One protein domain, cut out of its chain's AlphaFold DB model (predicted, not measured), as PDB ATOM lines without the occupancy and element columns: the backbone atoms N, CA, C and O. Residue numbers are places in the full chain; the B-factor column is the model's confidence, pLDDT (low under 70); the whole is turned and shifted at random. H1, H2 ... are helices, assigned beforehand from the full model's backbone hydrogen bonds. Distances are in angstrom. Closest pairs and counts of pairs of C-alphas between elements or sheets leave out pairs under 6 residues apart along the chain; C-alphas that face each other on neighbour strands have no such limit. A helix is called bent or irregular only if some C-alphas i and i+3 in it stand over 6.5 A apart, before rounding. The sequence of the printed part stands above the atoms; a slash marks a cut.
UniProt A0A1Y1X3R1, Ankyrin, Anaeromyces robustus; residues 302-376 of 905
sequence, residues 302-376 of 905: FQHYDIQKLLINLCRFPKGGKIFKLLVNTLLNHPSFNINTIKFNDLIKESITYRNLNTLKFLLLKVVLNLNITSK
ATOM      1  N   PHE A 302     247.996 199.622  59.433       87.19
ATOM      2  CA  PHE A 302     247.986 198.293  58.822       87.19
ATOM      3  C   PHE A 302     247.230 198.206  57.483       87.19
ATOM      4  O   PHE A 302     247.436 197.236  56.759       87.19
ATOM      5  N   GLN A 303     246.404 199.192  57.106       82.56
ATOM      6  CA  GLN A 303     245.694 199.178  55.815       82.56
ATOM      7  C   GLN A 303     246.626 199.362  54.607       82.56
ATOM      8  O   GLN A 303     246.261 198.973  53.501       82.56
ATOM      9  N   HIS A 304     247.828 199.917  54.802       82.25
ATOM     10  CA  HIS A 304     248.839 200.042  53.743       82.25
ATOM     11  C   HIS A 304     249.547 198.719  53.421       82.25
ATOM     12  O   HIS A 304     250.272 198.637  52.430       82.25
ATOM     13  N   TYR A 305     249.350 197.684  54.241       85.62
ATOM     14  CA  TYR A 305     250.021 196.399  54.104       85.62
ATOM     15  C   TYR A 305     249.030 195.297  53.730       85.62
ATOM     16  O   TYR A 305     247.928 195.208  54.270       85.62
ATOM     17  N   ASP A 306     249.463 194.377  52.869       89.69
ATOM     18  CA  ASP A 306     248.757 193.113  52.663       89.69
ATOM     19  C   ASP A 306     249.066 192.160  53.829       89.69
ATOM     20  O   ASP A 306     249.987 191.340  53.780       89.69
ATOM     21  N   ILE A 307     248.314 192.311  54.921       91.00
ATOM     22  CA  ILE A 307     248.519 191.543  56.156       91.00
ATOM     23  C   ILE A 307     248.373 190.037  55.919       91.00
ATOM     24  O   ILE A 307     249.137 189.261  56.493       91.00
ATOM     25  N   GLN A 308     247.444 189.616  55.054       91.44
ATOM     26  CA  GLN A 308     247.277 188.203  54.715       91.44
ATOM     27  C   GLN A 308     248.566 187.658  54.093       91.44
ATOM     28  O   GLN A 308     249.078 186.632  54.541       91.44
ATOM     29  N   LYS A 309     249.134 188.366  53.111       91.31
ATOM     30  CA  LYS A 309     250.398 187.980  52.473       91.31
ATOM     31  C   LYS A 309     251.573 187.983  53.451       91.31
ATOM     32  O   LYS A 309     252.394 187.068  53.411       91.31
ATOM     33  N   LEU A 310     251.658 188.969  54.348       91.38
ATOM     34  CA  LEU A 310     252.710 189.023  55.372       91.38
ATOM     35  C   LEU A 310     252.648 187.824  56.328       91.38
ATOM     36  O   LEU A 310     253.679 187.216  56.616       91.38
ATOM     37  N   LEU A 311     251.448 187.459  56.790       90.88
ATOM     38  CA  LEU A 311     251.243 186.296  57.653       90.88
ATOM     39  C   LEU A 311     251.540 184.985  56.917       90.88
ATOM     40  O   LEU A 311     252.216 184.134  57.487       90.88
ATOM     41  N   ILE A 312     251.124 184.847  55.651       89.81
ATOM     42  CA  ILE A 312     251.478 183.690  54.811       89.81
ATOM     43  C   ILE A 312     252.997 183.566  54.692       89.81
ATOM     44  O   ILE A 312     253.539 182.497  54.953       89.81
ATOM     45  N   ASN A 313     253.706 184.654  54.372       89.12
ATOM     46  CA  ASN A 313     255.166 184.634  54.291       89.12
ATOM     47  C   ASN A 313     255.784 184.123  55.600       89.12
ATOM     48  O   ASN A 313     256.622 183.230  55.567       89.12
ATOM     49  N   LEU A 314     255.323 184.614  56.753       90.38
ATOM     50  CA  LEU A 314     255.785 184.146  58.064       90.38
ATOM     51  C   LEU A 314     255.479 182.662  58.327       90.38
ATOM     52  O   LEU A 314     256.300 181.988  58.948       90.38
ATOM     53  N   CYS A 315     254.352 182.133  57.838       88.12
ATOM     54  CA  CYS A 315     254.040 180.702  57.905       88.12
ATOM     55  C   CYS A 315     255.074 179.858  57.147       88.12
ATOM     56  O   CYS A 315     255.491 178.821  57.663       88.12
ATOM     57  N   ARG A 316     255.549 180.331  55.985       85.88
ATOM     58  CA  ARG A 316     256.536 179.632  55.138       85.88
ATOM     59  C   ARG A 316     257.947 179.579  55.731       85.88
ATOM     60  O   ARG A 316     258.749 178.741  55.330       85.88
ATOM     61  N   PHE A 317     258.267 180.454  56.688       81.88
ATOM     62  CA  PHE A 317     259.583 180.518  57.326       81.88
ATOM     63  C   PHE A 317     259.572 179.842  58.713       81.88
ATOM     64  O   PHE A 317     258.985 180.392  59.647       81.88
ATOM     65  N   PRO A 318     260.288 178.715  58.929       68.00
ATOM     66  CA  PRO A 318     260.269 177.983  60.207       68.00
ATOM     67  C   PRO A 318     260.689 178.820  61.427       68.00
ATOM     68  O   PRO A 318     260.148 178.665  62.520       68.00
ATOM     69  N   LYS A 319     261.625 179.762  61.240       70.44
ATOM     70  CA  LYS A 319     262.093 180.683  62.292       70.44
ATOM     71  C   LYS A 319     261.182 181.909  62.493       70.44
ATOM     72  O   LYS A 319     261.392 182.670  63.434       70.44
ATOM     73  N   GLY A 320     260.158 182.088  61.654       76.31
ATOM     74  CA  GLY A 320     259.249 183.239  61.673       76.31
ATOM     75  C   GLY A 320     258.203 183.217  62.794       76.31
ATOM     76  O   GLY A 320     257.531 184.224  63.013       76.31
ATOM     77  N   GLY A 321     258.072 182.116  63.544       80.75
ATOM     78  CA  GLY A 321     257.015 181.937  64.550       80.75
ATOM     79  C   GLY A 321     256.972 183.020  65.642       80.75
ATOM     80  O   GLY A 321     255.887 183.440  66.045       80.75
ATOM     81  N   LYS A 322     258.132 183.542  66.081       84.19
ATOM     82  CA  LYS A 322     258.198 184.638  67.073       84.19
ATOM     83  C   LYS A 322     257.595 185.936  66.519       84.19
ATOM     84  O   LYS A 322     256.797 186.583  67.196       84.19
ATOM     85  N   ILE A 323     257.927 186.288  65.273       89.12
ATOM     86  CA  ILE A 323     257.383 187.473  64.588       89.12
ATOM     87  C   ILE A 323     255.899 187.265  64.258       89.12
ATOM     88  O   ILE A 323     255.111 188.190  64.435       89.12
ATOM     89  N   PHE A 324     255.493 186.052  63.869       89.81
ATOM     90  CA  PHE A 324     254.087 185.699  63.650       89.81
ATOM     91  C   PHE A 324     253.243 185.919  64.909       89.81
ATOM     92  O   PHE A 324     252.255 186.654  64.867       89.81
ATOM     93  N   LYS A 325     253.662 185.347  66.051       86.81
ATOM     94  CA  LYS A 325     252.995 185.524  67.356       86.81
ATOM     95  C   LYS A 325     252.875 187.008  67.705       86.81
ATOM     96  O   LYS A 325     251.804 187.456  68.112       86.81
ATOM     97  N   LEU A 326     253.962 187.760  67.539       88.62
ATOM     98  CA  LEU A 326     254.006 189.192  67.817       88.62
ATOM     99  C   LEU A 326     253.013 189.968  66.939       88.62
ATOM    100  O   LEU A 326     252.170 190.677  67.478       88.62
ATOM    101  N   LEU A 327     253.062 189.787  65.617       89.75
ATOM    102  CA  LEU A 327     252.195 190.492  64.671       89.75
ATOM    103  C   LEU A 327     250.716 190.183  64.921       89.75
ATOM    104  O   LEU A 327     249.916 191.110  65.020       89.75
ATOM    105  N   VAL A 328     250.344 188.910  65.092       86.56
ATOM    106  CA  VAL A 328     248.944 188.535  65.362       86.56
ATOM    107  C   VAL A 328     248.457 189.122  66.687       86.56
ATOM    108  O   VAL A 328     247.354 189.657  66.741       86.56
ATOM    109  N   ASN A 329     249.268 189.082  67.749       85.88
ATOM    110  CA  ASN A 329     248.897 189.698  69.026       85.88
ATOM    111  C   ASN A 329     248.749 191.223  68.922       85.88
ATOM    112  O   ASN A 329     247.857 191.782  69.560       85.88
ATOM    113  N   THR A 330     249.586 191.896  68.131       87.50
ATOM    114  CA  THR A 330     249.439 193.334  67.875       87.50
ATOM    115  C   THR A 330     248.139 193.620  67.126       87.50
ATOM    116  O   THR A 330     247.378 194.480  67.557       87.50
ATOM    117  N   LEU A 331     247.836 192.861  66.068       86.38
ATOM    118  CA  LEU A 331     246.616 193.025  65.269       86.38
ATOM    119  C   LEU A 331     245.339 192.759  66.080       86.38
ATOM    120  O   LEU A 331     244.371 193.497  65.932       86.38
ATOM    121  N   LEU A 332     245.341 191.750  66.959       81.94
ATOM    122  CA  LEU A 332     244.209 191.436  67.846       81.94
ATOM    123  C   LEU A 332     243.838 192.598  68.776       81.94
ATOM    124  O   LEU A 332     242.672 192.755  69.124       81.94
ATOM    125  N   ASN A 333     244.827 193.395  69.179       79.12
ATOM    126  CA  ASN A 333     244.651 194.517  70.098       79.12
ATOM    127  C   ASN A 333     244.550 195.873  69.376       79.12
ATOM    128  O   ASN A 333     244.474 196.908  70.041       79.12
ATOM    129  N   HIS A 334     244.589 195.895  68.038       81.81
ATOM    130  CA  HIS A 334     244.645 197.137  67.277       81.81
ATOM    131  C   HIS A 334     243.240 197.706  67.014       81.81
ATOM    132  O   HIS A 334     242.398 197.008  66.449       81.81
ATOM    133  N   PRO A 335     242.967 198.983  67.343       75.38
ATOM    134  CA  PRO A 335     241.614 199.542  67.280       75.38
ATOM    135  C   PRO A 335     241.061 199.678  65.852       75.38
ATOM    136  O   PRO A 335     239.847 199.695  65.668       75.38
ATOM    137  N   SER A 336     241.930 199.785  64.842       73.38
ATOM    138  CA  SER A 336     241.537 200.027  63.444       73.38
ATOM    139  C   SER A 336     241.635 198.806  62.521       73.38
ATOM    140  O   SER A 336     241.348 198.932  61.329       73.38
ATOM    141  N   PHE A 337     242.026 197.630  63.032       81.69
ATOM    142  CA  PHE A 337     242.165 196.418  62.219       81.69
ATOM    143  C   PHE A 337     241.192 195.327  62.669       81.69
ATOM    144  O   PHE A 337     241.189 194.910  63.822       81.69
ATOM    145  N   ASN A 338     240.376 194.827  61.740       80.44
ATOM    146  CA  ASN A 338     239.471 193.717  62.016       80.44
ATOM    147  C   ASN A 338     240.146 192.386  61.666       80.44
ATOM    148  O   ASN A 338     240.205 192.002  60.495       80.44
ATOM    149  N   ILE A 339     240.600 191.655  62.686       78.69
ATOM    150  CA  ILE A 339     241.265 190.353  62.525       78.69
ATOM    151  C   ILE A 339     240.399 189.311  61.801       78.69
ATOM    152  O   ILE A 339     240.937 188.425  61.146       78.69
ATOM    153  N   ASN A 340     239.067 189.435  61.848       75.62
ATOM    154  CA  ASN A 340     238.155 188.491  61.194       75.62
ATOM    155  C   ASN A 340     238.236 188.545  59.658       75.62
ATOM    156  O   ASN A 340     237.667 187.694  58.983       75.62
ATOM    157  N   THR A 341     238.933 189.539  59.099       80.62
ATOM    158  CA  THR A 341     239.244 189.608  57.663       80.62
ATOM    159  C   THR A 341     240.349 188.634  57.240       80.62
ATOM    160  O   THR A 341     240.471 188.336  56.053       80.62
ATOM    161  N   ILE A 342     241.131 188.110  58.191       83.75
ATOM    162  CA  ILE A 342     242.216 187.159  57.937       83.75
ATOM    163  C   ILE A 342     241.655 185.757  57.710       83.75
ATOM    164  O   ILE A 342     240.898 185.216  58.519       83.75
ATOM    165  N   LYS A 343     242.091 185.124  56.620       84.56
ATOM    166  CA  LYS A 343     241.750 183.735  56.304       84.56
ATOM    167  C   LYS A 343     242.699 182.799  57.042       84.56
ATOM    168  O   LYS A 343     243.732 182.393  56.513       84.56
ATOM    169  N   PHE A 344     242.350 182.456  58.279       80.50
ATOM    170  CA  PHE A 344     243.183 181.594  59.125       80.50
ATOM    171  C   PHE A 344     243.380 180.182  58.566       80.50
ATOM    172  O   PHE A 344     244.458 179.623  58.741       80.50
ATOM    173  N   ASN A 345     242.399 179.629  57.848       77.38
ATOM    174  CA  ASN A 345     242.545 178.318  57.210       77.38
ATOM    175  C   ASN A 345     243.705 178.309  56.200       77.38
ATOM    176  O   ASN A 345     244.471 177.349  56.171       77.38
ATOM    177  N   ASP A 346     243.904 179.399  55.451       83.44
ATOM    178  CA  ASP A 346     245.027 179.529  54.514       83.44
ATOM    179  C   ASP A 346     246.370 179.551  55.269       83.44
ATOM    180  O   ASP A 346     247.321 178.880  54.875       83.44
ATOM    181  N   LEU A 347     246.434 180.247  56.412       86.06
ATOM    182  CA  LEU A 347     247.636 180.298  57.261       86.06
ATOM    183  C   LEU A 347     247.990 178.930  57.848       86.06
ATOM    184  O   LEU A 347     249.165 178.568  57.921       86.06
ATOM    185  N   ILE A 348     246.983 178.163  58.267       82.12
ATOM    186  CA  ILE A 348     247.184 176.810  58.789       82.12
ATOM    187  C   ILE A 348     247.717 175.901  57.678       82.12
ATOM    188  O   ILE A 348     248.719 175.224  57.895       82.12
ATOM    189  N   LYS A 349     247.106 175.916  56.487       81.44
ATOM    190  CA  LYS A 349     247.547 175.105  55.338       81.44
ATOM    191  C   LYS A 349     248.999 175.383  54.957       81.44
ATOM    192  O   LYS A 349     249.783 174.449  54.787       81.44
ATOM    193  N   GLU A 350     249.377 176.654  54.879       86.81
ATOM    194  CA  GLU A 350     250.757 177.079  54.621       86.81
ATOM    195  C   GLU A 350     251.700 176.619  55.743       86.81
ATOM    196  O   GLU A 350     252.763 176.059  55.484       86.81
ATOM    197  N   SER A 351     251.286 176.757  57.005       84.31
ATOM    198  CA  SER A 351     252.096 176.326  58.151       84.31
ATOM    199  C   SER A 351     252.292 174.806  58.209       84.31
ATOM    200  O   SER A 351     253.358 174.368  58.633       84.31
ATOM    201  N   ILE A 352     251.309 174.004  57.775       79.75
ATOM    202  CA  ILE A 352     251.442 172.544  57.612       79.75
ATOM    203  C   ILE A 352     252.440 172.243  56.492       79.75
ATOM    204  O   ILE A 352     253.407 171.522  56.715       79.75
ATOM    205  N   THR A 353     252.253 172.857  55.320       81.62
ATOM    206  CA  THR A 353     253.084 172.629  54.120       81.62
ATOM    207  C   THR A 353     254.568 172.888  54.392       81.62
ATOM    208  O   THR A 353     255.430 172.110  53.989       81.62
ATOM    209  N   TYR A 354     254.875 173.960  55.126       81.38
ATOM    210  CA  TYR A 354     256.245 174.335  55.497       81.38
ATOM    211  C   TYR A 354     256.662 173.850  56.897       81.38
ATOM    212  O   TYR A 354     257.734 174.216  57.384       81.38
ATOM    213  N   ARG A 355     255.830 173.024  57.548       79.81
ATOM    214  CA  ARG A 355     256.047 172.408  58.871       79.81
ATOM    215  C   ARG A 355     256.481 173.394  59.962       79.81
ATOM    216  O   ARG A 355     257.366 173.120  60.774       79.81
ATOM    217  N   ASN A 356     255.846 174.562  60.007       82.69
ATOM    218  CA  ASN A 356     256.119 175.606  60.991       82.69
ATOM    219  C   ASN A 356     255.385 175.330  62.315       82.69
ATOM    220  O   ASN A 356     254.310 175.870  62.588       82.69
ATOM    221  N   LEU A 357     255.979 174.472  63.147       79.06
ATOM    222  CA  LEU A 357     255.358 173.946  64.371       79.06
ATOM    223  C   LEU A 357     254.971 175.030  65.382       79.06
ATOM    224  O   LEU A 357     253.906 174.949  65.991       79.06
ATOM    225  N   ASN A 358     255.799 176.064  65.542       77.19
ATOM    226  CA  ASN A 358     255.527 177.162  66.474       77.19
ATOM    227  C   ASN A 358     254.277 177.948  66.066       77.19
ATOM    228  O   ASN A 358     253.425 178.257  66.904       77.19
ATOM    229  N   THR A 359     254.141 178.223  64.769       83.12
ATOM    230  CA  THR A 359     252.959 178.882  64.210       83.12
ATOM    231  C   THR A 359     251.725 177.986  64.323       83.12
ATOM    232  O   THR A 359     250.679 178.456  64.767       83.12
ATOM    233  N   LEU A 360     251.848 176.685  64.026       81.06
ATOM    234  CA  LEU A 360     250.756 175.715  64.180       81.06
ATOM    235  C   LEU A 360     250.268 175.606  65.626       81.06
ATOM    236  O   LEU A 360     249.063 175.651  65.858       81.06
ATOM    237  N   LYS A 361     251.183 175.527  66.599       78.06
ATOM    238  CA  LYS A 361     250.845 175.497  68.031       78.06
ATOM    239  C   LYS A 361     250.068 176.749  68.434       78.06
ATOM    240  O   LYS A 361     249.039 176.653  69.101       78.06
ATOM    241  N   PHE A 362     250.539 177.921  68.011       77.75
ATOM    242  CA  PHE A 362     249.881 179.189  68.313       77.75
ATOM    243  C   PHE A 362     248.491 179.297  67.667       77.75
ATOM    244  O   PHE A 362     247.530 179.655  68.350       77.75
ATOM    245  N   LEU A 363     248.363 178.945  66.383       78.44
ATOM    246  CA  LEU A 363     247.082 178.929  65.670       78.44
ATOM    247  C   LEU A 363     246.103 177.934  66.301       78.44
ATOM    248  O   LEU A 363     244.947 178.282  66.539       78.44
ATOM    249  N   LEU A 364     246.562 176.728  66.643       76.06
ATOM    250  CA  LEU A 364     245.741 175.711  67.294       76.06
ATOM    251  C   LEU A 364     245.159 176.225  68.612       76.06
ATOM    252  O   LEU A 364     243.945 176.218  68.801       76.06
ATOM    253  N   LEU A 365     246.018 176.706  69.510       71.75
ATOM    254  CA  LEU A 365     245.606 177.126  70.846       71.75
ATOM    255  C   LEU A 365     244.724 178.377  70.803       71.75
ATOM    256  O   LEU A 365     243.665 178.400  71.427       71.75
ATOM    257  N   LYS A 366     245.124 179.401  70.044       69.69
ATOM    258  CA  LYS A 366     244.493 180.725  70.115       69.69
ATOM    259  C   LYS A 366     243.349 180.926  69.125       69.69
ATOM    260  O   LYS A 366     242.405 181.638  69.442       69.69
ATOM    261  N   VAL A 367     243.413 180.304  67.946       64.50
ATOM    262  CA  VAL A 367     242.417 180.490  66.872       64.50
ATOM    263  C   VAL A 367     241.465 179.300  66.782       64.50
ATOM    264  O   VAL A 367     240.260 179.481  66.627       64.50
ATOM    265  N   VAL A 368     241.977 178.071  66.891       65.56
ATOM    266  CA  VAL A 368     241.164 176.870  66.642       65.56
ATOM    267  C   VAL A 368     240.434 176.396  67.901       65.56
ATOM    268  O   VAL A 368     239.255 176.049  67.797       65.56
ATOM    269  N   LEU A 369     241.105 176.396  69.058       66.31
ATOM    270  CA  LEU A 369     240.581 175.896  70.339       66.31
ATOM    271  C   LEU A 369     240.079 177.003  71.284       66.31
ATOM    272  O   LEU A 369     239.356 176.699  72.229       66.31
ATOM    273  N   ASN A 370     240.394 178.274  71.001       64.94
ATOM    274  CA  ASN A 370     240.026 179.442  71.816       64.94
ATOM    275  C   ASN A 370     240.511 179.346  73.282       64.94
ATOM    276  O   ASN A 370     239.808 179.739  74.213       64.94
ATOM    277  N   LEU A 371     241.707 178.782  73.487       56.97
ATOM    278  CA  LEU A 371     242.346 178.631  74.794       56.97
ATOM    279  C   LEU A 371     243.209 179.863  75.106       56.97
ATOM    280  O   LEU A 371     244.069 180.263  74.315       56.97
ATOM    281  N   ASN A 372     243.011 180.456  76.285       52.00
ATOM    282  CA  ASN A 372     243.842 181.555  76.772       52.00
ATOM    283  C   ASN A 372     245.172 181.005  77.298       52.00
ATOM    284  O   ASN A 372     245.245 180.514  78.420       52.00
ATOM    285  N   ILE A 373     246.243 181.124  76.514       46.03
ATOM    286  CA  ILE A 373     247.592 180.870  77.025       46.03
ATOM    287  C   ILE A 373     248.035 182.101  77.821       46.03
ATOM    288  O   ILE A 373     248.458 183.104  77.248       46.03
ATOM    289  N   THR A 374     247.941 182.028  79.143       44.00
ATOM    290  CA  THR A 374     248.715 182.888  80.044       44.00
ATOM    291  C   THR A 374     249.809 182.026  80.658       44.00
ATOM    292  O   THR A 374     249.560 181.342  81.649       44.00
ATOM    293  N   SER A 375     251.008 181.991  80.078       36.44
ATOM    294  CA  SER A 375     252.115 181.244  80.680       36.44
ATOM    295  C   SER A 375     253.423 182.022  80.638       36.44
ATOM    296  O   SER A 375     253.789 182.631  79.641       36.44
ATOM    297  N   LYS A 376     254.110 181.958  81.781       37.34
ATOM    298  CA  LYS A 376     255.353 182.610  82.213       37.34
ATOM    299  C   LYS A 376     256.608 182.323  81.358       37.34
ATOM    300  O   LYS A 376     257.712 182.541  81.832       37.34
TER     301      LYS A 376
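What this domain is: This is residues 302 to 376 of the 905 residues of the protein "Ankyrin" of Anaeromyces robustus (UniProt A0A1Y1X3R1). Two helical hairpins, H1 with H2 and H3 with H4, stand side by side and make a small four-helix bundle, with H1 beside H3 and H2 beside H4, so that the helices form a square of contacts. The closest meetings lie near the two hairpin turns, and a long loop, residues 333 to 343, leads from one hairpin to the other. The printed part has 75 residues with four named helices, in the order H1, H2, H3, H4, and no named strand; the class is all helix, with 47 residues in named elements. The whole is compact and rounded, with a radius of gyration of the C-alphas of 11.8 A and spans of 30 by 27 by 20 A.

Where its parts are: H1, residues 307 to 316, begins with C-alpha 307 at (248.519, 191.543, 56.156) and is 14.4 A long from first to last C-alpha. H2, residues 318 to 332, is the longest helix at 22.3 A; it is irregular, with C-alphas 319 and 322 7.3 A apart. H3, residues 344 to 353, measures 14.3 A and begins with C-alpha 344 at (243.183, 181.594, 59.125). H4, residues 357 to 368, measures 14.7 A and ends with C-alpha 368 at (241.164, 176.870, 66.642). It is neither bent nor irregular, but only just: C-alphas 365 and 368 are 6.1 A apart.

How they stand to each other: The four helices form an up and down bundle, each running against the one before it in the chain, and their packing is mostly aligned. H1 and H2 form a helical hairpin and touch at a shallow tilt of 26 degrees, opposite ways; their closest C-alphas, of Leu 314 and Gly 320, are 5.1 A apart, and H2 touches H1 with residues 320 to 324 alone. H1 touches H3 at a shallow tilt of 22 degrees, the same way, closest at the C-alphas of Cys 315 and Ser 351, 4.8 A. H3 and H4 form the second helical hairpin and touch at 24 degrees, a shallow tilt, opposite ways, closest at the C-alphas of Ser 351 and Leu 360, 6.2 A. H4 touches H2 with residues 357 to 362 alone, at a shallow tilt of 26 degrees, the same way; the closest C-alphas, of Thr 359 and Gly 321, are 5.1 A apart. H1 and H4 are close but not clearly touching, and H2 and H3 are apart. Every O i to N i+4 pair is within hydrogen-bond range in H1, H3 and H4; in H2 it is 9 of 11.

The domain as a whole: The two C-alphas farthest apart, of His 304 and Lys 376, are 34.0 A apart. The printed part has no cut. The links H1 to H2 and H3 to H4 are tight, and the link H2 to H3, 11 residues, is long. The mean pLDDT of the printed part is 78.8; residue 318 and residues 366 to 376 are under 70.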